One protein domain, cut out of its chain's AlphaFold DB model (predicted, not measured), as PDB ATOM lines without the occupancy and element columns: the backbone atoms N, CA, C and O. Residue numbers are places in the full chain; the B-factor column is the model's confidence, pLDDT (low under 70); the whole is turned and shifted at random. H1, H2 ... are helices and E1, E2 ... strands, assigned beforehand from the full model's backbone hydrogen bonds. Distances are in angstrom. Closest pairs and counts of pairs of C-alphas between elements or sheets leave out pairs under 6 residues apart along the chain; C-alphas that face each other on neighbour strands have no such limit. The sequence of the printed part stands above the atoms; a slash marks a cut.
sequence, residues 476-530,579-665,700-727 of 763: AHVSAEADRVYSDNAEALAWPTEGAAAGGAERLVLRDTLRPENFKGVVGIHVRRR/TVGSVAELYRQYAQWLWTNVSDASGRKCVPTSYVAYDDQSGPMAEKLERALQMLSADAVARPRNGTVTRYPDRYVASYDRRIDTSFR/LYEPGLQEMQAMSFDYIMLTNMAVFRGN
ATOM      1  N   ALA A 476      -5.402   1.249 -23.132       88.94
ATOM      2  CA  ALA A 476      -4.345   0.309 -23.515       88.94
ATOM      3  C   ALA A 476      -4.787  -0.633 -24.652       88.94
ATOM      4  O   ALA A 476      -3.995  -0.956 -25.533       88.94
ATOM      5  N   HIS A 477      -6.065  -1.028 -24.666       88.69
ATOM      6  CA  HIS A 477      -6.615  -1.888 -25.709       88.69
ATOM      7  C   HIS A 477      -6.712  -1.170 -27.060       88.69
ATOM      8  O   HIS A 477      -6.253  -1.702 -28.068       88.69
ATOM      9  N   VAL A 478      -7.245   0.058 -27.080       89.62
ATOM     10  CA  VAL A 478      -7.331   0.865 -28.309       89.62
ATOM     11  C   VAL A 478      -5.936   1.209 -28.837       89.62
ATOM     12  O   VAL A 478      -5.700   1.127 -30.038       89.62
ATOM     13  N   SER A 479      -4.989   1.514 -27.945       89.62
ATOM     14  CA  SER A 479      -3.590   1.778 -28.310       89.62
ATOM     15  C   SER A 479      -2.936   0.566 -28.978       89.62
ATOM     16  O   SER A 479      -2.284   0.704 -30.008       89.62
ATOM     17  N   ALA A 480      -3.125  -0.631 -28.413       88.88
ATOM     18  CA  ALA A 480      -2.573  -1.862 -28.972       88.88
ATOM     19  C   ALA A 480      -3.178  -2.196 -30.345       88.88
ATOM     20  O   ALA A 480      -2.465  -2.639 -31.246       88.88
ATOM     21  N   GLU A 481      -4.479  -1.956 -30.525       89.88
ATOM     22  CA  GLU A 481      -5.124  -2.150 -31.823       89.88
ATOM     23  C   GLU A 481      -4.638  -1.124 -32.855       89.88
ATOM     24  O   GLU A 481      -4.445  -1.478 -34.016       89.88
ATOM     25  N   ALA A 482      -4.370   0.122 -32.446       89.00
ATOM     26  CA  ALA A 482      -3.775   1.135 -33.320       89.00
ATOM     27  C   ALA A 482      -2.361   0.746 -33.760       89.00
ATOM     28  O   ALA A 482      -2.064   0.795 -34.952       89.00
ATOM     29  N   ASP A 483      -1.526   0.268 -32.833       87.94
ATOM     30  CA  ASP A 483      -0.194  -0.270 -33.134       87.94
ATOM     31  C   ASP A 483      -0.278  -1.432 -34.151       87.94
ATOM     32  O   ASP A 483       0.485  -1.467 -35.125       87.94
ATOM     33  N   ARG A 484      -1.257  -2.339 -33.998       88.50
ATOM     34  CA  ARG A 484      -1.502  -3.442 -34.944       88.50
ATOM     35  C   ARG A 484      -1.924  -2.939 -36.326       88.50
ATOM     36  O   ARG A 484      -1.314  -3.315 -37.320       88.50
ATOM     37  N   VAL A 485      -2.959  -2.102 -36.404       87.44
ATOM     38  CA  VAL A 485      -3.486  -1.588 -37.681       87.44
ATOM     39  C   VAL A 485      -2.434  -0.764 -38.413       87.44
ATOM     40  O   VAL A 485      -2.299  -0.896 -39.627       87.44
ATOM     41  N   TYR A 486      -1.665   0.047 -37.688       86.38
ATOM     42  CA  TYR A 486      -0.555   0.793 -38.260       86.38
ATOM     43  C   TYR A 486       0.479  -0.151 -38.872       86.38
ATOM     44  O   TYR A 486       0.804  -0.019 -40.047       86.38
ATOM     45  N   SER A 487       0.930  -1.151 -38.110       84.44
ATOM     46  CA  SER A 487       1.894  -2.153 -38.585       84.44
ATOM     47  C   SER A 487       1.409  -2.890 -39.841       84.44
ATOM     48  O   SER A 487       2.202  -3.162 -40.737       84.44
ATOM     49  N   ASP A 488       0.107  -3.163 -39.938       84.94
ATOM     50  CA  ASP A 488      -0.496  -3.894 -41.059       84.94
ATOM     51  C   ASP A 488      -0.606  -3.069 -42.349       84.94
ATOM     52  O   ASP A 488      -0.695  -3.641 -43.433       84.94
ATOM     53  N   ASN A 489      -0.623  -1.738 -42.244       84.06
ATOM     54  CA  ASN A 489      -0.888  -0.850 -43.378       84.06
ATOM     55  C   ASN A 489       0.282   0.074 -43.732       84.06
ATOM     56  O   ASN A 489       0.288   0.626 -44.831       84.06
ATOM     57  N   ALA A 490       1.261   0.256 -42.838       82.88
ATOM     58  CA  ALA A 490       2.270   1.299 -42.988       82.88
ATOM     59  C   ALA A 490       3.080   1.173 -44.282       82.88
ATOM     60  O   ALA A 490       3.242   2.158 -44.993       82.88
ATOM     61  N   GLU A 491       3.521  -0.034 -44.641       81.44
ATOM     62  CA  GLU A 491       4.235  -0.262 -45.902       81.44
ATOM     63  C   GLU A 491       3.347   0.045 -47.118       81.44
ATOM     64  O   GLU A 491       3.732   0.824 -47.991       81.44
ATOM     65  N   ALA A 492       2.128  -0.502 -47.140       82.50
ATOM     66  CA  ALA A 492       1.197  -0.365 -48.260       82.50
ATOM     67  C   ALA A 492       0.719   1.076 -48.490       82.50
ATOM     68  O   ALA A 492       0.357   1.408 -49.614       82.50
ATOM     69  N   LEU A 493       0.711   1.911 -47.446       80.31
ATOM     70  CA  LEU A 493       0.305   3.321 -47.481       80.31
ATOM     71  C   LEU A 493       1.494   4.292 -47.414       80.31
ATOM     72  O   LEU A 493       1.289   5.502 -47.312       80.31
ATOM     73  N   ALA A 494       2.728   3.777 -47.439       77.38
ATOM     74  CA  ALA A 494       3.949   4.552 -47.225       77.38
ATOM     75  C   ALA A 494       3.905   5.441 -45.958       77.38
ATOM     76  O   ALA A 494       4.445   6.550 -45.948       77.38
ATOM     77  N   TRP A 495       3.249   4.973 -44.889       80.62
ATOM     78  CA  TRP A 495       3.313   5.630 -43.585       80.62
ATOM     79  C   TRP A 495       4.713   5.440 -42.963       80.62
ATOM     80  O   TRP A 495       5.345   4.408 -43.195       80.62
ATOM     81  N   PRO A 496       5.219   6.411 -42.182       75.25
ATOM     82  CA  PRO A 496       6.513   6.323 -41.501       75.25
ATOM     83  C   PRO A 496       6.733   5.024 -40.701       75.25
ATOM     84  O   PRO A 496       6.038   4.736 -39.737       75.25
ATOM     85  N   THR A 497       7.762   4.247 -41.041       68.75
ATOM     86  CA  THR A 497       8.088   2.984 -40.345       68.75
ATOM     87  C   THR A 497       9.302   3.077 -39.417       68.75
ATOM     88  O   THR A 497       9.735   2.064 -38.868       68.75
ATOM     89  N   GLU A 498       9.871   4.267 -39.210       57.09
ATOM     90  CA  GLU A 498      11.054   4.449 -38.360       57.09
ATOM     91  C   GLU A 498      10.690   4.353 -36.863       57.09
ATOM     92  O   GLU A 498      10.436   5.340 -36.179       57.09
ATOM     93  N   GLY A 499      10.673   3.121 -36.352       48.88
ATOM     94  CA  GLY A 499      10.542   2.759 -34.941       48.88
ATOM     95  C   GLY A 499      11.181   1.386 -34.707       48.88
ATOM     96  O   GLY A 499      11.139   0.531 -35.586       48.88
ATOM     97  N   ALA A 500      11.849   1.191 -33.566       40.16
ATOM     98  CA  ALA A 500      12.749   0.061 -33.309       40.16
ATOM     99  C   ALA A 500      12.168  -1.307 -33.722       40.16
ATOM    100  O   ALA A 500      11.233  -1.815 -33.102       40.16
ATOM    101  N   ALA A 501      12.784  -1.928 -34.733       40.44
ATOM    102  CA  ALA A 501      12.546  -3.317 -35.095       40.44
ATOM    103  C   ALA A 501      12.964  -4.216 -33.921       40.44
ATOM    104  O   ALA A 501      14.146  -4.480 -33.699       40.44
ATOM    105  N   ALA A 502      11.992  -4.677 -33.138       37.12
ATOM    106  CA  ALA A 502      12.236  -5.692 -32.128       37.12
ATOM    107  C   ALA A 502      12.403  -7.051 -32.821       37.12
ATOM    108  O   ALA A 502      11.426  -7.719 -33.131       37.12
ATOM    109  N   GLY A 503      13.661  -7.430 -33.056       42.03
ATOM    110  CA  GLY A 503      14.119  -8.816 -33.163       42.03
ATOM    111  C   GLY A 503      13.417  -9.711 -34.189       42.03
ATOM    112  O   GLY A 503      12.465 -10.403 -33.856       42.03
ATOM    113  N   GLY A 504      13.991  -9.807 -35.390       44.38
ATOM    114  CA  GLY A 504      14.044 -11.054 -36.172       44.38
ATOM    115  C   GLY A 504      12.738 -11.711 -36.639       44.38
ATOM    116  O   GLY A 504      12.809 -12.815 -37.170       44.38
ATOM    117  N   ALA A 505      11.570 -11.089 -36.474       47.22
ATOM    118  CA  ALA A 505      10.325 -11.571 -37.065       47.22
ATOM    119  C   ALA A 505      10.153 -10.999 -38.483       47.22
ATOM    120  O   ALA A 505      10.364  -9.809 -38.698       47.22
ATOM    121  N   GLU A 506       9.697 -11.822 -39.433       54.16
ATOM    122  CA  GLU A 506       9.376 -11.437 -40.825       54.16
ATOM    123  C   GLU A 506       8.258 -10.372 -40.951       54.16
ATOM    124  O   GLU A 506       7.881  -9.997 -42.057       54.16
ATOM    125  N   ARG A 507       7.725  -9.849 -39.835       57.44
ATOM    126  CA  ARG A 507       6.689  -8.808 -39.787       57.44
ATOM    127  C   ARG A 507       7.133  -7.663 -38.876       57.44
ATOM    128  O   ARG A 507       7.427  -7.884 -37.702       57.44
ATOM    129  N   LEU A 508       7.148  -6.441 -39.412       59.72
ATOM    130  CA  LEU A 508       7.401  -5.207 -38.660       59.72
ATOM    131  C   LEU A 508       6.325  -5.039 -37.577       59.72
ATOM    132  O   LEU A 508       5.157  -4.841 -37.892       59.72
ATOM    133  N   VAL A 509       6.707  -5.127 -36.301       62.91
ATOM    134  CA  VAL A 509       5.834  -4.783 -35.169       62.91
ATOM    135  C   VAL A 509       6.232  -3.395 -34.689       62.91
ATOM    136  O   VAL A 509       7.185  -3.248 -33.922       62.91
ATOM    137  N   LEU A 510       5.513  -2.380 -35.162       72.31
ATOM    138  CA  LEU A 510       5.699  -1.004 -34.719       72.31
ATOM    139  C   LEU A 510       4.878  -0.780 -33.449       72.31
ATOM    140  O   LEU A 510       3.714  -1.167 -33.358       72.31
ATOM    141  N   ARG A 511       5.511  -0.180 -32.445       75.62
ATOM    142  CA  ARG A 511       4.880   0.209 -31.181       75.62
ATOM    143  C   ARG A 511       4.848   1.720 -31.092       75.62
ATOM    144  O   ARG A 511       5.712   2.378 -31.666       75.62
ATOM    145  N   ASP A 512       3.907   2.236 -30.307       76.69
ATOM    146  CA  ASP A 512       3.840   3.662 -30.000       76.69
ATOM    147  C   ASP A 512       3.563   4.500 -31.264       76.69
ATOM    148  O   ASP A 512       4.147   5.567 -31.455       76.69
ATOM    149  N   THR A 513       2.687   3.999 -32.147       83.38
ATOM    150  CA  THR A 513       2.509   4.520 -33.513       83.38
ATOM    151  C   THR A 513       1.610   5.751 -33.597       83.38
ATOM    152  O   THR A 513       1.696   6.492 -34.572       83.38
ATOM    153  N   LEU A 514       0.812   6.031 -32.562       85.31
ATOM    154  CA  LEU A 514      -0.174   7.123 -32.511       85.31
ATOM    155  C   LEU A 514       0.412   8.544 -32.379       85.31
ATOM    156  O   LEU A 514      -0.263   9.461 -31.913       85.31
ATOM    157  N   ARG A 515       1.665   8.756 -32.770       82.56
ATOM    158  CA  ARG A 515       2.281  10.083 -32.727       82.56
ATOM    159  C   ARG A 515       1.885  10.895 -33.963       82.56
ATOM    160  O   ARG A 515       1.915  10.331 -35.058       82.56
ATOM    161  N   PRO A 516       1.545  12.191 -33.853       81.12
ATOM    162  CA  PRO A 516       1.167  12.999 -35.013       81.12
ATOM    163  C   PRO A 516       2.199  12.984 -36.155       81.12
ATOM    164  O   PRO A 516       1.829  13.021 -37.330       81.12
ATOM    165  N   GLU A 517       3.495  12.871 -35.849       79.75
ATOM    166  CA  GLU A 517       4.556  12.777 -36.854       79.75
ATOM    167  C   GLU A 517       4.459  11.530 -37.743       79.75
ATOM    168  O   GLU A 517       4.811  11.604 -38.922       79.75
ATOM    169  N   ASN A 518       3.915  10.431 -37.217       82.38
ATOM    170  CA  ASN A 518       3.709   9.178 -37.944       82.38
ATOM    171  C   ASN A 518       2.537   9.246 -38.926       82.38
ATOM    172  O   ASN A 518       2.335   8.319 -39.706       82.38
ATOM    173  N   PHE A 519       1.771  10.336 -38.904       84.69
ATOM    174  CA  PHE A 519       0.670  10.592 -39.829       84.69
ATOM    175  C   PHE A 519       0.913  11.848 -40.674       84.69
ATOM    176  O   PHE A 519      -0.024  12.394 -41.269       84.69
ATOM    177  N   LYS A 520       2.171  12.307 -40.774       81.88
ATOM    178  CA  LYS A 520       2.578  13.357 -41.719       81.88
ATOM    179  C   LYS A 520       2.228  12.935 -43.145       81.88
ATOM    180  O   LYS A 520       2.775  11.974 -43.670       81.88
ATOM    181  N   GLY A 521       1.330  13.684 -43.782       83.94
ATOM    182  CA  GLY A 521       0.834  13.377 -45.126       83.94
ATOM    183  C   GLY A 521      -0.467  12.571 -45.160       83.94
ATOM    184  O   GLY A 521      -0.968  12.306 -46.245       83.94
ATOM    185  N   VAL A 522      -1.055  12.221 -44.013       89.81
ATOM    186  CA  VAL A 522      -2.325  11.483 -43.979       89.81
ATOM    187  C   VAL A 522      -3.513  12.442 -43.852       89.81
ATOM    188  O   VAL A 522      -3.554  13.304 -42.968       89.81
ATOM    189  N   VAL A 523      -4.493  12.280 -44.741       92.44
ATOM    190  CA  VAL A 523      -5.770  13.001 -44.761       92.44
ATOM    191  C   VAL A 523      -6.830  12.164 -44.045       92.44
ATOM    192  O   VAL A 523      -7.303  11.152 -44.553       92.44
ATOM    193  N   GLY A 524      -7.212  12.579 -42.842       93.81
ATOM    194  CA  GLY A 524      -8.304  11.986 -42.079       93.81
ATOM    195  C   GLY A 524      -9.659  12.531 -42.523       93.81
ATOM    196  O   GLY A 524      -9.882  13.745 -42.489       93.81
ATOM    197  N   ILE A 525     -10.578  11.642 -42.892       91.75
ATOM    198  CA  ILE A 525     -11.932  11.999 -43.321       91.75
ATOM    199  C   ILE A 525     -12.949  11.207 -42.500       91.75
ATOM    200  O   ILE A 525     -12.886   9.983 -42.431       91.75
ATOM    201  N   HIS A 526     -13.908  11.910 -41.894       91.06
ATOM    202  CA  HIS A 526     -15.054  11.282 -41.233       91.06
ATOM    203  C   HIS A 526     -16.336  11.498 -42.038       91.06
ATOM    204  O   HIS A 526     -16.916  12.589 -42.011       91.06
ATOM    205  N   VAL A 527     -16.785  10.451 -42.725       85.75
ATOM    206  CA  VAL A 527     -17.935  10.481 -43.628       85.75
ATOM    207  C   VAL A 527     -19.220  10.110 -42.895       85.75
ATOM    208  O   VAL A 527     -19.293   9.137 -42.151       85.75
ATOM    209  N   ARG A 528     -20.266  10.894 -43.141       76.94
ATOM    210  CA  ARG A 528     -21.630  10.618 -42.693       76.94
ATOM    211  C   ARG A 528     -22.564  10.876 -43.864       76.94
ATOM    212  O   ARG A 528     -22.536  11.981 -44.407       76.94
ATOM    213  N   ARG A 529     -23.408   9.906 -44.221       67.44
ATOM    214  CA  ARG A 529     -24.427  10.067 -45.268       67.44
ATOM    215  C   ARG A 529     -25.820  10.075 -44.647       67.44
ATOM    216  O   ARG A 529     -26.328   9.048 -44.218       67.44
ATOM    217  N   ARG A 530     -26.460  11.247 -44.631       63.97
ATOM    218  CA  ARG A 530     -27.879  11.408 -44.264       63.97
ATOM    219  C   ARG A 530     -28.621  12.202 -45.327       63.97
ATOM    220  O   ARG A 530     -28.768  13.422 -45.235       63.97
ATOM    221  N   THR A 579     -20.662  12.299 -51.396       81.31
ATOM    222  CA  THR A 579     -20.521  11.230 -52.375       81.31
ATOM    223  C   THR A 579     -19.050  10.848 -52.492       81.31
ATOM    224  O   THR A 579     -18.157  11.605 -52.110       81.31
ATOM    225  N   VAL A 580     -18.776   9.692 -53.091       84.25
ATOM    226  CA  VAL A 580     -17.402   9.269 -53.400       84.25
ATOM    227  C   VAL A 580     -16.665  10.345 -54.209       84.25
ATOM    228  O   VAL A 580     -15.515  10.651 -53.914       84.25
ATOM    229  N   GLY A 581     -17.345  10.972 -55.179       83.44
ATOM    230  CA  GLY A 581     -16.774  12.041 -56.000       83.44
ATOM    231  C   GLY A 581     -16.407  13.289 -55.194       83.44
ATOM    232  O   GLY A 581     -15.301  13.801 -55.338       83.44
ATOM    233  N   SER A 582     -17.283  13.743 -54.289       82.00
ATOM    234  CA  SER A 582     -16.974  14.903 -53.439       82.00
ATOM    235  C   SER A 582     -15.842  14.613 -52.450       82.00
ATOM    236  O   SER A 582     -15.018  15.486 -52.198       82.00
ATOM    237  N   VAL A 583     -15.763  13.390 -51.913       86.31
ATOM    238  CA  VAL A 583     -14.660  12.985 -51.023       86.31
ATOM    239  C   VAL A 583     -13.338  12.903 -51.791       86.31
ATOM    240  O   VAL A 583     -12.317  13.367 -51.288       86.31
ATOM    241  N   ALA A 584     -13.348  12.378 -53.019       85.81
ATOM    242  CA  ALA A 584     -12.168  12.340 -53.882       85.81
ATOM    243  C   ALA A 584     -11.665  13.750 -54.243       85.81
ATOM    244  O   ALA A 584     -10.460  13.995 -54.251       85.81
ATOM    245  N   GLU A 585     -12.577  14.693 -54.481       84.88
ATOM    246  CA  GLU A 585     -12.229  16.092 -54.733       84.88
ATOM    247  C   GLU A 585     -11.662  16.784 -53.483       84.88
ATOM    248  O   GLU A 585     -10.627  17.444 -53.568       84.88
ATOM    249  N   LEU A 586     -12.261  16.572 -52.302       86.94
ATOM    250  CA  LEU A 586     -11.695  17.050 -51.032       86.94
ATOM    251  C   LEU A 586     -10.288  16.488 -50.802       86.94
ATOM    252  O   LEU A 586      -9.369  17.232 -50.455       86.94
ATOM    253  N   TYR A 587     -10.096  15.190 -51.048       87.75
ATOM    254  CA  TYR A 587      -8.777  14.572 -50.993       87.75
ATOM    255  C   TYR A 587      -7.794  15.267 -51.940       87.75
ATOM    256  O   TYR A 587      -6.699  15.618 -51.509       87.75
ATOM    257  N   ARG A 588      -8.176  15.527 -53.197       85.06
ATOM    258  CA  ARG A 588      -7.321  16.212 -54.179       85.06
ATOM    259  C   ARG A 588      -6.877  17.590 -53.683       85.06
ATOM    260  O   ARG A 588      -5.696  17.923 -53.793       85.06
ATOM    261  N   GLN A 589      -7.797  18.370 -53.111       86.12
ATOM    262  CA  GLN A 589      -7.480  19.676 -52.530       86.12
ATOM    263  C   GLN A 589      -6.459  19.532 -51.390       86.12
ATOM    264  O   GLN A 589      -5.397  20.160 -51.425       86.12
ATOM    265  N   TYR A 590      -6.712  18.657 -50.414       88.94
ATOM    266  CA  TYR A 590      -5.804  18.475 -49.278       88.94
ATOM    267  C   TYR A 590      -4.463  17.842 -49.656       88.94
ATOM    268  O   TYR A 590      -3.437  18.232 -49.102       88.94
ATOM    269  N   ALA A 591      -4.428  16.931 -50.627       85.19
ATOM    270  CA  ALA A 591      -3.196  16.371 -51.172       85.19
ATOM    271  C   ALA A 591      -2.323  17.469 -51.798       85.19
ATOM    272  O   ALA A 591      -1.131  17.568 -51.499       85.19
ATOM    273  N   GLN A 592      -2.929  18.366 -52.585       81.62
ATOM    274  CA  GLN A 592      -2.238  19.529 -53.142       81.62
ATOM    275  C   GLN A 592      -1.714  20.470 -52.048       81.62
ATOM    276  O   GLN A 592      -0.585  20.971 -52.141       81.62
ATOM    277  N   TRP A 593      -2.508  20.698 -51.001       84.12
ATOM    278  CA  TRP A 593      -2.093  21.492 -49.848       84.12
ATOM    279  C   TRP A 593      -0.907  20.856 -49.111       84.12
ATOM    280  O   TRP A 593       0.083  21.543 -48.852       84.12
ATOM    281  N   LEU A 594      -0.961  19.548 -48.841       84.19
ATOM    282  CA  LEU A 594       0.102  18.785 -48.183       84.19
ATOM    283  C   LEU A 594       1.405  18.840 -48.983       84.19
ATOM    284  O   LEU A 594       2.447  19.157 -48.420       84.19
ATOM    285  N   TRP A 595       1.359  18.648 -50.302       78.56
ATOM    286  CA  TRP A 595       2.546  18.766 -51.161       78.56
ATOM    287  C   TRP A 595       3.189  20.149 -51.168       78.56
ATOM    288  O   TRP A 595       4.348  20.285 -51.576       78.56
ATOM    289  N   THR A 596       2.429  21.182 -50.822       78.81
ATOM    290  CA  THR A 596       2.906  22.565 -50.823       78.81
ATOM    291  C   THR A 596       3.457  22.961 -49.456       78.81
ATOM    292  O   THR A 596       4.437  23.697 -49.400       78.81
ATOM    293  N   ASN A 597       2.862  22.453 -48.373       77.62
ATOM    294  CA  ASN A 597       3.110  22.944 -47.017       77.62
ATOM    295  C   ASN A 597       3.804  21.938 -46.090       77.62
ATOM    296  O   ASN A 597       4.294  22.337 -45.038       77.62
ATOM    297  N   VAL A 598       3.850  20.651 -46.443       77.00
ATOM    298  CA  VAL A 598       4.369  19.591 -45.570       77.00
ATOM    299  C   VAL A 598       5.499  18.837 -46.264       77.00
ATOM    300  O   VAL A 598       5.394  18.415 -47.415       77.00
ATOM    301  N   SER A 599       6.610  18.676 -45.548       72.38
ATOM    302  CA  SER A 599       7.751  17.849 -45.945       72.38
ATOM    303  C   SER A 599       8.109  16.901 -44.804       72.38
ATOM    304  O   SER A 599       7.821  17.183 -43.638       72.38
ATOM    305  N   ASP A 600       8.717  15.769 -45.139       67.19
ATOM    306  CA  ASP A 600       9.252  14.835 -44.155       67.19
ATOM    307  C   ASP A 600      10.516  15.391 -43.471       67.19
ATOM    308  O   ASP A 600      11.007  16.476 -43.796       67.19
ATOM    309  N   ALA A 601      11.059  14.644 -42.504       64.81
ATOM    310  CA  ALA A 601      12.264  15.037 -41.770       64.81
ATOM    311  C   ALA A 601      13.508  15.204 -42.671       64.81
ATOM    312  O   ALA A 601      14.447  15.900 -42.297       64.81
ATOM    313  N   SER A 602      13.503  14.598 -43.863       63.88
ATOM    314  CA  SER A 602      14.557  14.715 -44.874       63.88
ATOM    315  C   SER A 602      14.295  15.815 -45.912       63.88
ATOM    316  O   SER A 602      15.055  15.952 -46.870       63.88
ATOM    317  N   GLY A 603      13.223  16.599 -45.746       65.75
ATOM    318  CA  GLY A 603      12.815  17.647 -46.682       65.75
ATOM    319  C   GLY A 603      12.182  17.123 -47.976       65.75
ATOM    320  O   GLY A 603      11.957  17.905 -48.903       65.75
ATOM    321  N   ARG A 604      11.884  15.820 -48.076       67.56
ATOM    322  CA  ARG A 604      11.157  15.242 -49.213       67.56
ATOM    323  C   ARG A 604       9.657  15.448 -49.022       67.56
ATOM    324  O   ARG A 604       9.138  15.464 -47.908       67.56
ATOM    325  N   LYS A 605       8.935  15.619 -50.130       68.25
ATOM    326  CA  LYS A 605       7.473  15.749 -50.094       68.25
ATOM    327  C   LYS A 605       6.848  14.411 -49.706       68.25
ATOM    328  O   LYS A 605       7.133  13.407 -50.357       68.25
ATOM    329  N   CYS A 606       5.977  14.417 -48.699       71.75
ATOM    330  CA  CYS A 606       5.194  13.241 -48.329       71.75
ATOM    331  C   CYS A 606       4.290  12.813 -49.495       71.75
ATOM    332  O   CYS A 606       3.806  13.664 -50.248       71.75
ATOM    333  N   VAL A 607       4.029  11.509 -49.619       76.44
ATOM    334  CA  VAL A 607       2.970  10.999 -50.496       76.44
ATOM    335  C   VAL A 607       1.653  11.026 -49.719       76.44
ATOM    336  O   VAL A 607       1.563  10.349 -48.697       76.44
ATOM    337  N   PRO A 608       0.649  11.812 -50.147       84.56
ATOM    338  CA  PRO A 608      -0.618  11.878 -49.453       84.56
ATOM    339  C   PRO A 608      -1.332  10.530 -49.500       84.56
ATOM    340  O   PRO A 608      -1.409   9.904 -50.556       84.56
ATOM    341  N   THR A 609      -1.858  10.104 -48.358       87.88
ATOM    342  CA  THR A 609      -2.783   8.969 -48.228       87.88
ATOM    343  C   THR A 609      -3.963   9.381 -47.358       87.88
ATOM    344  O   THR A 609      -3.969  10.476 -46.797       87.88
ATOM    345  N   SER A 610      -4.999   8.552 -47.273       89.31
ATOM    346  CA  SER A 610      -6.213   8.847 -46.512       89.31
ATOM    347  C   SER A 610      -6.497   7.803 -45.445       89.31
ATOM    348  O   SER A 610      -6.290   6.612 -45.658       89.31
ATOM    349  N   TYR A 611      -7.069   8.252 -44.332       92.69
ATOM    350  CA  TYR A 611      -7.787   7.404 -43.388       92.69
ATOM    351  C   TYR A 611      -9.260   7.809 -43.398       92.69
ATOM    352  O   TYR A 611      -9.581   8.969 -43.128       92.69
ATOM    353  N   VAL A 612     -10.154   6.873 -43.713       91.06
ATOM    354  CA  VAL A 612     -11.591   7.135 -43.817       91.06
ATOM    355  C   VAL A 612     -12.336   6.334 -42.761       91.06
ATOM    356  O   VAL A 612     -12.410   5.109 -42.834       91.06
ATOM    357  N   ALA A 613     -12.952   7.050 -41.826       89.81
ATOM    358  CA  ALA A 613     -14.005   6.508 -40.977       89.81
ATOM    359  C   ALA A 613     -15.357   6.915 -41.565       89.81
ATOM    360  O   ALA A 613     -15.521   8.036 -42.051       89.81
ATOM    361  N   TYR A 614     -16.338   6.026 -41.531       84.19
ATOM    362  CA  TYR A 614     -17.655   6.277 -42.113       84.19
ATOM    363  C   TYR A 614     -18.717   5.552 -41.313       84.19
ATOM    364  O   TYR A 614     -18.433   4.461 -40.862       84.19
ATOM    365  N   ASP A 615     -19.923   6.080 -41.131       73.12
ATOM    366  CA  ASP A 615     -20.994   5.318 -40.469       73.12
ATOM    367  C   ASP A 615     -21.596   4.214 -41.364       73.12
ATOM    368  O   ASP A 615     -21.368   4.167 -42.573       73.12
ATOM    369  N   ASP A 616     -22.374   3.312 -40.766       65.81
ATOM    370  CA  ASP A 616     -23.085   2.220 -41.452       65.81
ATOM    371  C   ASP A 616     -23.967   2.720 -42.615       65.81
ATOM    372  O   ASP A 616     -24.090   2.065 -43.651       65.81
ATOM    373  N   GLN A 617     -24.524   3.929 -42.489       60.44
ATOM    374  CA  GLN A 617     -25.356   4.584 -43.509       60.44
ATOM    375  C   GLN A 617     -24.567   5.042 -44.747       60.44
ATOM    376  O   GLN A 617     -25.142   5.236 -45.822       60.44
ATOM    377  N   SER A 618     -23.253   5.208 -44.620       60.59
ATOM    378  CA  SER A 618     -22.380   5.651 -45.709       60.59
ATOM    379  C   SER A 618     -21.967   4.508 -46.650       60.59
ATOM    380  O   SER A 618     -21.526   4.769 -47.775       60.59
ATOM    381  N   GLY A 619     -22.173   3.248 -46.242       68.44
ATOM    382  CA  GLY A 619     -21.739   2.055 -46.976       68.44
ATOM    383  C   GLY A 619     -20.208   1.926 -47.050       68.44
ATOM    384  O   GLY A 619     -19.517   2.642 -46.332       68.44
ATOM    385  N   PRO A 620     -19.658   1.060 -47.929       77.31
ATOM    386  CA  PRO A 620     -18.213   0.822 -48.072       77.31
ATOM    387  C   PRO A 620     -17.521   2.013 -48.761       77.31
ATOM    388  O   PRO A 620     -17.182   1.989 -49.950       77.31
ATOM    389  N   MET A 621     -17.458   3.144 -48.054       83.69
ATOM    390  CA  MET A 621     -16.987   4.420 -48.590       83.69
ATOM    391  C   MET A 621     -15.484   4.384 -48.855       83.69
ATOM    392  O   MET A 621     -15.037   4.958 -49.845       83.69
ATOM    393  N   ALA A 622     -14.716   3.680 -48.021       85.12
ATOM    394  CA  ALA A 622     -13.273   3.564 -48.178       85.12
ATOM    395  C   ALA A 622     -12.888   2.824 -49.468       85.12
ATOM    396  O   ALA A 622     -12.112   3.354 -50.254       85.12
ATOM    397  N   GLU A 623     -13.498   1.673 -49.762       86.81
ATOM    398  CA  GLU A 623     -13.215   0.873 -50.963       86.81
ATOM    399  C   GLU A 623     -13.682   1.575 -52.242       86.81
ATOM    400  O   GLU A 623     -13.112   1.421 -53.326       86.81
ATOM    401  N   LYS A 624     -14.781   2.330 -52.155       87.94
ATOM    402  CA  LYS A 624     -15.252   3.150 -53.276       87.94
ATOM    403  C   LYS A 624     -14.328   4.343 -53.517       87.94
ATOM    404  O   LYS A 624     -14.020   4.623 -54.674       87.94
ATOM    405  N   LEU A 625     -13.879   5.012 -52.454       86.62
ATOM    406  CA  LEU A 625     -12.910   6.098 -52.549       86.62
ATOM    407  C   LEU A 625     -11.580   5.596 -53.100       86.62
ATOM    408  O   LEU A 625     -11.050   6.218 -54.009       86.62
ATOM    409  N   GLU A 626     -11.071   4.465 -52.614       87.31
ATOM    410  CA  GLU A 626      -9.819   3.885 -53.097       87.31
ATOM    411  C   GLU A 626      -9.862   3.661 -54.611       87.31
ATOM    412  O   GLU A 626      -8.989   4.149 -55.324       87.31
ATOM    413  N   ARG A 627     -10.932   3.034 -55.119       86.00
ATOM    414  CA  ARG A 627     -11.136   2.864 -56.565       86.00
ATOM    415  C   ARG A 627     -11.173   4.201 -57.304       86.00
ATOM    416  O   ARG A 627     -10.528   4.343 -58.341       86.00
ATOM    417  N   ALA A 628     -11.895   5.190 -56.776       84.50
ATOM    418  CA  ALA A 628     -11.961   6.525 -57.368       84.50
ATOM    419  C   ALA A 628     -10.584   7.212 -57.426       84.50
ATOM    420  O   ALA A 628     -10.216   7.757 -58.465       84.50
ATOM    421  N   LEU A 629      -9.796   7.139 -56.350       81.62
ATOM    422  CA  LEU A 629      -8.449   7.710 -56.283       81.62
ATOM    423  C   LEU A 629      -7.451   6.964 -57.181       81.62
ATOM    424  O   LEU A 629      -6.608   7.599 -57.812       81.62
ATOM    425  N   GLN A 630      -7.573   5.640 -57.309       77.69
ATOM    426  CA  GLN A 630      -6.770   4.849 -58.246       77.69
ATOM    427  C   GLN A 630      -7.015   5.268 -59.700       77.69
ATOM    428  O   GLN A 630      -6.062   5.372 -60.469       77.69
ATOM    429  N   MET A 631      -8.255   5.591 -60.080       72.56
ATOM    430  CA  MET A 631      -8.549   6.131 -61.416       72.56
ATOM    431  C   MET A 631      -8.000   7.550 -61.618       72.56
ATOM    432  O   MET A 631      -7.619   7.906 -62.730       72.56
ATOM    433  N   LEU A 632      -7.909   8.346 -60.550       64.88
ATOM    434  CA  LEU A 632      -7.290   9.675 -60.583       64.88
ATOM    435  C   LEU A 632      -5.756   9.623 -60.691       64.88
ATOM    436  O   LEU A 632      -5.155  10.610 -61.109       64.88
ATOM    437  N   SER A 633      -5.112   8.505 -60.338       56.50
ATOM    438  CA  SER A 633      -3.650   8.387 -60.201       56.50
ATOM    439  C   SER A 633      -2.833   8.709 -61.467       56.50
ATOM    440  O   SER A 633      -1.661   9.067 -61.348       56.50
ATOM    441  N   ALA A 634      -3.436   8.672 -62.662       52.56
ATOM    442  CA  ALA A 634      -2.769   9.074 -63.904       52.56
ATOM    443  C   ALA A 634      -2.667  10.608 -64.085       52.56
ATOM    444  O   ALA A 634      -1.650  11.090 -64.579       52.56
ATOM    445  N   ASP A 635      -3.667  11.375 -63.625       46.34
ATOM    446  CA  ASP A 635      -3.773  12.831 -63.850       46.34
ATOM    447  C   ASP A 635      -3.618  13.674 -62.568       46.34
ATOM    448  O   ASP A 635      -3.179  14.825 -62.619       46.34
ATOM    449  N   ALA A 636      -3.931  13.122 -61.393       49.16
ATOM    450  CA  ALA A 636      -3.957  13.851 -60.121       49.16
ATOM    451  C   ALA A 636      -2.588  13.979 -59.426       49.16
ATOM    452  O   ALA A 636      -2.496  14.632 -58.387       49.16
ATOM    453  N   VAL A 637      -1.528  13.362 -59.969       49.06
ATOM    454  CA  VAL A 637      -0.254  13.147 -59.249       49.06
ATOM    455  C   VAL A 637       1.011  13.519 -60.051       49.06
ATOM    456  O   VAL A 637       2.134  13.303 -59.598       49.06
ATOM    457  N   ALA A 638       0.872  14.134 -61.229       39.09
ATOM    458  CA  ALA A 638       1.996  14.713 -61.977       39.09
ATOM    459  C   ALA A 638       2.146  16.211 -61.615       39.09
ATOM    460  O   ALA A 638       1.190  16.970 -61.684       39.09
ATOM    461  N   ARG A 639       3.316  16.742 -61.232       43.38
ATOM    462  CA  ARG A 639       4.613  16.624 -61.914       43.38
ATOM    463  C   ARG A 639       5.815  16.618 -60.950       43.38
ATOM    464  O   ARG A 639       5.870  17.456 -60.045       43.38
ATOM    465  N   PRO A 640       6.860  15.821 -61.235       44.75
ATOM    466  CA  PRO A 640       8.195  16.058 -60.703       44.75
ATOM    467  C   PRO A 640       8.806  17.294 -61.383       44.75
ATOM    468  O   PRO A 640       8.772  17.416 -62.606       44.75
ATOM    469  N   ARG A 641       9.394  18.214 -60.609       44.69
ATOM    470  CA  ARG A 641      10.290  19.250 -61.163       44.69
ATOM    471  C   ARG A 641      11.769  18.836 -61.144       44.69
ATOM    472  O   ARG A 641      12.524  19.379 -61.937       44.69
ATOM    473  N   ASN A 642      12.167  17.851 -60.324       45.81
ATOM    474  CA  ASN A 642      13.585  17.626 -59.981       45.81
ATOM    475  C   ASN A 642      14.101  16.167 -60.090       45.81
ATOM    476  O   ASN A 642      15.094  15.829 -59.460       45.81
ATOM    477  N   GLY A 643      13.476  15.285 -60.876       46.06
ATOM    478  CA  GLY A 643      14.103  14.000 -61.253       46.06
ATOM    479  C   GLY A 643      14.225  12.907 -60.173       46.06
ATOM    480  O   GLY A 643      14.671  11.810 -60.492       46.06
ATOM    481  N   THR A 644      13.790  13.127 -58.930       50.78
ATOM    482  CA  THR A 644      13.582  12.043 -57.952       50.78
ATOM    483  C   THR A 644      12.252  11.345 -58.221       50.78
ATOM    484  O   THR A 644      11.194  11.970 -58.123       50.78
ATOM    485  N   VAL A 645      12.296  10.056 -58.560       47.69
ATOM    486  CA  VAL A 645      11.101   9.219 -58.725       47.69
ATOM    487  C   VAL A 645      10.586   8.838 -57.338       47.69
ATOM    488  O   VAL A 645      11.137   7.953 -56.688       47.69
ATOM    489  N   THR A 646       9.545   9.517 -56.859       54.50
ATOM    490  CA  THR A 646       8.790   9.056 -55.691       54.50
ATOM    491  C   THR A 646       7.956   7.854 -56.122       54.50
ATOM    492  O   THR A 646       7.090   7.984 -56.986       54.50
ATOM    493  N   ARG A 647       8.234   6.671 -55.564       58.94
ATOM    494  CA  ARG A 647       7.390   5.489 -55.772       58.94
ATOM    495  C   ARG A 647       6.077   5.713 -55.022       58.94
ATOM    496  O   ARG A 647       6.101   5.949 -53.817       58.94
ATOM    497  N   TYR A 648       4.958   5.684 -55.740       64.69
ATOM    498  CA  TYR A 648       3.638   5.761 -55.120       64.69
ATOM    499  C   TYR A 648       3.324   4.467 -54.362       64.69
ATOM    500  O   TYR A 648       3.790   3.405 -54.782       64.69
ATOM    501  N   PRO A 649       2.574   4.556 -53.252       70.19
ATOM    502  CA  PRO A 649       2.094   3.386 -52.543       70.19
ATOM    503  C   PRO A 649       1.093   2.620 -53.410       70.19
ATOM    504  O   PRO A 649       0.370   3.210 -54.215       70.19
ATOM    505  N   ASP A 650       1.030   1.306 -53.211       71.25
ATOM    506  CA  ASP A 650       0.071   0.444 -53.907       71.25
ATOM    507  C   ASP A 650      -1.376   0.711 -53.436       71.25
ATOM    508  O   ASP A 650      -2.337   0.387 -54.140       71.25
ATOM    509  N   ARG A 651      -1.539   1.333 -52.258       80.00
ATOM    510  CA  ARG A 651      -2.822   1.755 -51.684       80.00
ATOM    511  C   ARG A 651      -2.823   3.224 -51.281       80.00
ATOM    512  O   ARG A 651      -1.803   3.783 -50.887       80.00
ATOM    513  N   TYR A 652      -4.007   3.830 -51.310       82.12
ATOM    514  CA  TYR A 652      -4.189   5.238 -50.931       82.12
ATOM    515  C   TYR A 652      -5.112   5.437 -49.731       82.12
ATOM    516  O   TYR A 652      -5.101   6.522 -49.152       82.12
ATOM    517  N   VAL A 653      -5.921   4.440 -49.364       86.69
ATOM    518  CA  VAL A 653      -6.971   4.587 -48.349       86.69
ATOM    519  C   VAL A 653      -6.876   3.467 -47.316       86.69
ATOM    520  O   VAL A 653      -6.858   2.294 -47.670       86.69
ATOM    521  N   ALA A 654      -6.861   3.837 -46.036       88.00
ATOM    522  CA  ALA A 654      -7.131   2.944 -44.912       88.00
ATOM    523  C   ALA A 654      -8.524   3.203 -44.326       88.00
ATOM    524  O   ALA A 654      -9.004   4.338 -44.305       88.00
ATOM    525  N   SER A 655      -9.126   2.156 -43.770       87.31
ATOM    526  CA  SER A 655     -10.304   2.214 -42.904       87.31
ATOM    527  C   SER A 655     -10.225   1.113 -41.850       87.31
ATOM    528  O   SER A 655      -9.493   0.130 -42.007       87.31
ATOM    529  N   TYR A 656     -10.972   1.274 -40.761       85.12
ATOM    530  CA  TYR A 656     -11.114   0.246 -39.738       85.12
ATOM    531  C   TYR A 656     -12.505  -0.383 -39.809       85.12
ATOM    532  O   TYR A 656     -13.495   0.194 -39.366       85.12
ATOM    533  N   ASP A 657     -12.577  -1.586 -40.381       71.25
ATOM    534  CA  ASP A 657     -13.846  -2.263 -40.681       71.25
ATOM    535  C   ASP A 657     -14.136  -3.460 -39.764       71.25
ATOM    536  O   ASP A 657     -14.775  -4.429 -40.144       71.25
ATOM    537  N   ARG A 658     -13.654  -3.424 -38.515       77.12
ATOM    538  CA  ARG A 658     -14.002  -4.454 -37.513       77.12
ATOM    539  C   ARG A 658     -15.318  -4.161 -36.793       77.12
ATOM    540  O   ARG A 658     -15.532  -4.661 -35.689       77.12
ATOM    541  N   ARG A 659     -16.171  -3.319 -37.369       76.31
ATOM    542  CA  ARG A 659     -17.507  -3.050 -36.831       76.31
ATOM    543  C   ARG A 659     -18.408  -4.247 -37.065       76.31
ATOM    544  O   ARG A 659     -18.067  -5.153 -37.818       76.31
ATOM    545  N   ILE A 660     -19.538  -4.288 -36.373       77.50
ATOM    546  CA  ILE A 660     -20.518  -5.333 -36.658       77.50
ATOM    547  C   ILE A 660     -21.155  -5.068 -38.033       77.50
ATOM    548  O   ILE A 660     -21.608  -3.961 -38.306       77.50
ATOM    549  N   ASP A 661     -21.251  -6.099 -38.878       75.56
ATOM    550  CA  ASP A 661     -21.776  -6.003 -40.260       75.56
ATOM    551  C   ASP A 661     -23.265  -5.596 -40.349       75.56
ATOM    552  O   ASP A 661     -23.849  -5.482 -41.426       75.56
ATOM    553  N   THR A 662     -23.929  -5.426 -39.207       78.44
ATOM    554  CA  THR A 662     -25.349  -5.105 -39.088       78.44
ATOM    555  C   THR A 662     -25.564  -4.090 -37.975       78.44
ATOM    556  O   THR A 662     -24.800  -4.028 -37.020       78.44
ATOM    557  N   SER A 663     -26.681  -3.358 -38.008       81.25
ATOM    558  CA  SER A 663     -27.048  -2.486 -36.886       81.25
ATOM    559  C   SER A 663     -27.157  -3.263 -35.564       81.25
ATOM    560  O   SER A 663     -27.725  -4.365 -35.513       81.25
ATOM    561  N   PHE A 664     -26.724  -2.642 -34.461       84.31
ATOM    562  CA  PHE A 664     -26.870  -3.214 -33.115       84.31
ATOM    563  C   PHE A 664     -28.340  -3.525 -32.773       84.31
ATOM    564  O   PHE A 664     -28.634  -4.468 -32.043       84.31
ATOM    565  N   ARG A 665     -29.297  -2.800 -33.373       86.88
ATOM    566  CA  ARG A 665     -30.741  -3.050 -33.218       86.88
ATOM    567  C   ARG A 665     -31.173  -4.383 -33.813       86.88
ATOM    568  O   ARG A 665     -31.962  -5.098 -33.193       86.88
ATOM    569  N   LEU A 700     -24.987 -10.332 -26.081       91.12
ATOM    570  CA  LEU A 700     -24.798  -8.963 -26.584       91.12
ATOM    571  C   LEU A 700     -23.517  -8.273 -26.124       91.12
ATOM    572  O   LEU A 700     -23.141  -7.273 -26.733       91.12
ATOM    573  N   TYR A 701     -22.870  -8.760 -25.064       91.06
ATOM    574  CA  TYR A 701     -21.735  -8.051 -24.475       91.06
ATOM    575  C   TYR A 701     -20.552  -7.915 -25.445       91.06
ATOM    576  O   TYR A 701     -20.081  -6.805 -25.659       91.06
ATOM    577  N   GLU A 702     -20.067  -9.006 -26.052       91.12
ATOM    578  CA  GLU A 702     -18.896  -8.899 -26.947       91.12
ATOM    579  C   GLU A 702     -19.176  -8.075 -28.199       91.12
ATOM    580  O   GLU A 702     -18.399  -7.161 -28.473       91.12
ATOM    581  N   PRO A 703     -20.282  -8.305 -28.935       90.44
ATOM    582  CA  PRO A 703     -20.545  -7.510 -30.127       90.44
ATOM    583  C   PRO A 703     -20.721  -6.021 -29.818       90.44
ATOM    584  O   PRO A 703     -20.294  -5.171 -30.593       90.44
ATOM    585  N   GLY A 704     -21.342  -5.685 -28.680       89.50
ATOM    586  CA  GLY A 704     -21.499  -4.291 -28.280       89.50
ATOM    587  C   GLY A 704     -20.184  -3.652 -27.833       89.50
ATOM    588  O   GLY A 704     -19.945  -2.492 -28.160       89.50
ATOM    589  N   LEU A 705     -19.307  -4.392 -27.142       89.62
ATOM    590  CA  LEU A 705     -17.969  -3.908 -26.804       89.62
ATOM    591  C   LEU A 705     -17.141  -3.661 -28.068       89.62
ATOM    592  O   LEU A 705     -16.538  -2.598 -28.187       89.62
ATOM    593  N   GLN A 706     -17.161  -4.603 -29.013       88.44
ATOM    594  CA  GLN A 706     -16.463  -4.499 -30.295       88.44
ATOM    595  C   GLN A 706     -16.898  -3.251 -31.075       88.44
ATOM    596  O   GLN A 706     -16.049  -2.485 -31.530       88.44
ATOM    597  N   GLU A 707     -18.205  -3.001 -31.176       86.81
ATOM    598  CA  GLU A 707     -18.741  -1.826 -31.871       86.81
ATOM    599  C   GLU A 707     -18.283  -0.510 -31.219       86.81
ATOM    600  O   GLU A 707     -17.859   0.432 -31.892       86.81
ATOM    601  N   MET A 708     -18.300  -0.441 -29.887       88.44
ATOM    602  CA  MET A 708     -17.829   0.745 -29.174       88.44
ATOM    603  C   MET A 708     -16.318   0.941 -29.267       88.44
ATOM    604  O   MET A 708     -15.868   2.074 -29.424       88.44
ATOM    605  N   GLN A 709     -15.536  -0.138 -29.195       89.06
ATOM    606  CA  GLN A 709     -14.088  -0.088 -29.378       89.06
ATOM    607  C   GLN A 709     -13.725   0.386 -30.782       89.06
ATOM    608  O   GLN A 709     -12.804   1.184 -30.920       89.06
ATOM    609  N   ALA A 710     -14.471  -0.035 -31.807       87.31
ATOM    610  CA  ALA A 710     -14.282   0.444 -33.169       87.31
ATOM    611  C   ALA A 710     -14.558   1.950 -33.303       87.31
ATOM    612  O   ALA A 710     -13.749   2.670 -33.883       87.31
ATOM    613  N   MET A 711     -15.631   2.461 -32.689       87.88
ATOM    614  CA  MET A 711     -15.887   3.908 -32.657       87.88
ATOM    615  C   MET A 711     -14.793   4.685 -31.909       87.88
ATOM    616  O   MET A 711     -14.357   5.744 -32.368       87.88
ATOM    617  N   SER A 712     -14.330   4.173 -30.764       91.38
ATOM    618  CA  SER A 712     -13.228   4.785 -30.014       91.38
ATOM    619  C   SER A 712     -11.918   4.753 -30.802       91.38
ATOM    620  O   SER A 712     -11.174   5.731 -30.770       91.38
ATOM    621  N   PHE A 713     -11.662   3.681 -31.552       91.88
ATOM    622  CA  PHE A 713     -10.518   3.554 -32.449       91.88
ATOM    623  C   PHE A 713     -10.540   4.622 -33.546       91.88
ATOM    624  O   PHE A 713      -9.582   5.385 -33.663       91.88
ATOM    625  N   ASP A 714     -11.641   4.731 -34.297       91.31
ATOM    626  CA  ASP A 714     -11.787   5.721 -35.372       91.31
ATOM    627  C   ASP A 714     -11.577   7.144 -34.857       91.31
ATOM    628  O   ASP A 714     -10.852   7.938 -35.462       91.31
ATOM    629  N   TYR A 715     -12.168   7.453 -33.704       92.69
ATOM    630  CA  TYR A 715     -11.971   8.724 -33.022       92.69
ATOM    631  C   TYR A 715     -10.484   9.004 -32.747       92.69
ATOM    632  O   TYR A 715      -9.985  10.069 -33.117       92.69
ATOM    633  N   ILE A 716      -9.755   8.056 -32.149       91.75
ATOM    634  CA  ILE A 716      -8.333   8.232 -31.814       91.75
ATOM    635  C   ILE A 716      -7.469   8.348 -33.075       91.75
ATOM    636  O   ILE A 716      -6.626   9.246 -33.147       91.75
ATOM    637  N   MET A 717      -7.706   7.525 -34.097       90.62
ATOM    638  CA  MET A 717      -6.973   7.610 -35.363       90.62
ATOM    639  C   MET A 717      -7.159   8.980 -36.016       90.62
ATOM    640  O   MET A 717      -6.182   9.688 -36.264       90.62
ATOM    641  N   LEU A 718      -8.407   9.414 -36.214       93.12
ATOM    642  CA  LEU A 718      -8.721  10.690 -36.865       93.12
ATOM    643  C   LEU A 718      -8.104  11.898 -36.152       93.12
ATOM    644  O   LEU A 718      -7.759  12.893 -36.792       93.12
ATOM    645  N   THR A 719      -7.927  11.822 -34.832       92.62
ATOM    646  CA  THR A 719      -7.349  12.927 -34.057       92.62
ATOM    647  C   THR A 719      -5.851  13.119 -34.270       92.62
ATOM    648  O   THR A 719      -5.376  14.231 -34.060       92.62
ATOM    649  N   ASN A 720      -5.122  12.109 -34.752       89.31
ATOM    650  CA  ASN A 720      -3.668  12.166 -34.940       89.31
ATOM    651  C   ASN A 720      -3.235  12.456 -36.393       89.31
ATOM    652  O   ASN A 720      -2.054  12.660 -36.645       89.31
ATOM    653  N   MET A 721      -4.175  12.544 -37.341       90.00
ATOM    654  CA  MET A 721      -3.883  12.756 -38.770       90.00
ATOM    655  C   MET A 721      -3.299  14.147 -39.075       90.00
ATOM    656  O   MET A 721      -3.595  15.117 -38.372       90.00
ATOM    657  N   ALA A 722      -2.526  14.303 -40.156       88.88
ATOM    658  CA  ALA A 722      -2.009  15.622 -40.548       88.88
ATOM    659  C   ALA A 722      -3.141  16.599 -40.906       88.88
ATOM    660  O   ALA A 722      -3.169  17.738 -40.437       88.88
ATOM    661  N   VAL A 723      -4.111  16.129 -41.687       92.00
ATOM    662  CA  VAL A 723      -5.329  16.869 -42.034       92.00
ATOM    663  C   VAL A 723      -6.524  16.125 -41.454       92.00
ATOM    664  O   VAL A 723      -6.566  14.902 -41.501       92.00
ATOM    665  N   PHE A 724      -7.509  16.853 -40.930       94.06
ATOM    666  CA  PHE A 724      -8.801  16.286 -40.554       94.06
ATOM    667  C   PHE A 724      -9.935  17.109 -41.158       94.06
ATOM    668  O   PHE A 724      -9.971  18.331 -40.977       94.06
ATOM    669  N   ARG A 725     -10.869  16.416 -41.818       91.44
ATOM    670  CA  ARG A 725     -12.132  16.963 -42.309       91.44
ATOM    671  C   ARG A 725     -13.283  16.029 -41.947       91.44
ATOM    672  O   ARG A 725     -13.315  14.863 -42.326       91.44
ATOM    673  N   GLY A 726     -14.262  16.555 -41.224       89.62
ATOM    674  CA  GLY A 726     -15.454  15.814 -40.821       89.62
ATOM    675  C   GLY A 726     -16.703  16.678 -40.893       89.62
ATOM    676  O   GLY A 726     -16.627  17.895 -41.063       89.62
ATOM    677  N   ASN A 727     -17.851  16.032 -40.754       84.31
ATOM    678  CA  ASN A 727     -19.149  16.690 -40.735       84.31
ATOM    679  C   ASN A 727     -19.355  17.538 -39.467       84.31
ATOM    680  O   ASN A 727     -19.361  16.993 -38.367       84.31
TER     681      ASN A 727
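What this domain is: This is residues 476 to 530, 579 to 665 and 700 to 727 of the 763 residues of an uncharacterized protein of Leishmania martiniquensis (UniProt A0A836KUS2). What is the main picture? A small parallel sheet of E2, E1 and E3 forms the core between helices: H3 and H4 cover one face, and residues 710 to 720 of the long helix H5 pack slantwise on the other. H1 packs on H5 with residues 478 to 482, while loop residues 638 to 643 stick out. What is its make-up and size? The printed part has 170 residues with five named helices and three named strands, in the order H1 H2 E1 H3 E2 H4 H5 E3, and its class is mostly helix. It is compact, with a radius of gyration of the C-alphas of 16.6 A and spans of 57 by 45 by 25 A, only just flat.

Where its parts are: What comes before the first cut? H1 is residues 476 to 489, 20.2 A long, from C-alpha 476 at (-4.345, 0.309, -23.515). H2 is residues 516 to 519, 5.4 A, and E1 is residues 522 to 527, 15.6 A. What follows? H3 is residues 580 to 597, 25.5 A; E2 is residues 609 to 614, 16.3 A; H4 is residues 621 to 632, 16.3 A. H5 is residues 700 to 720, 31.0 A, and E3 is residues 723 to 726, 10.3 A, ending with C-alpha 726 at (-15.454, 15.814, -40.821).

How they stand to each other: How is the sheet paired? E1 is parallel to E2 at 20 degrees, with N 523 and O 609 2.8 A apart, and to E3 at 3 degrees, with N 524 and O 723 2.8 A apart. Which helices are on it? It makes three layers, helices on both faces of a sheet: H3, height 8.9 A, and H4, height 10.7 A, on one face, and H5, height 11.5 A, on the other. H3 and H4 touch at a steep tilt of 64 degrees, closest at the C-alphas of Val 580 and Leu 625, 5.6 A. Where are H1 and H2? H1 touches H5, closest at the C-alphas of Val 478 and Phe 713, 5.9 A; H2 only grazes the sheet. Are the helix backbones complete? Every O i to N i+4 pair is within hydrogen-bond range in H1, H3 and H4, and 16 of 17 are in H5; H2 is too short for such a pair.

The domain as a whole: Where is it cut? Residues 531 to 578 and 666 to 699 are not printed; the C-alpha gaps are 11.0 A and 10.7 A. Which links are long? Of the links printed whole, H1 to H2 and H3 to E2 are long. Where is confidence low? The mean pLDDT of the printed part is 77.3, and 42 residues are under 70, among them 497 to 509 and 632 to 648.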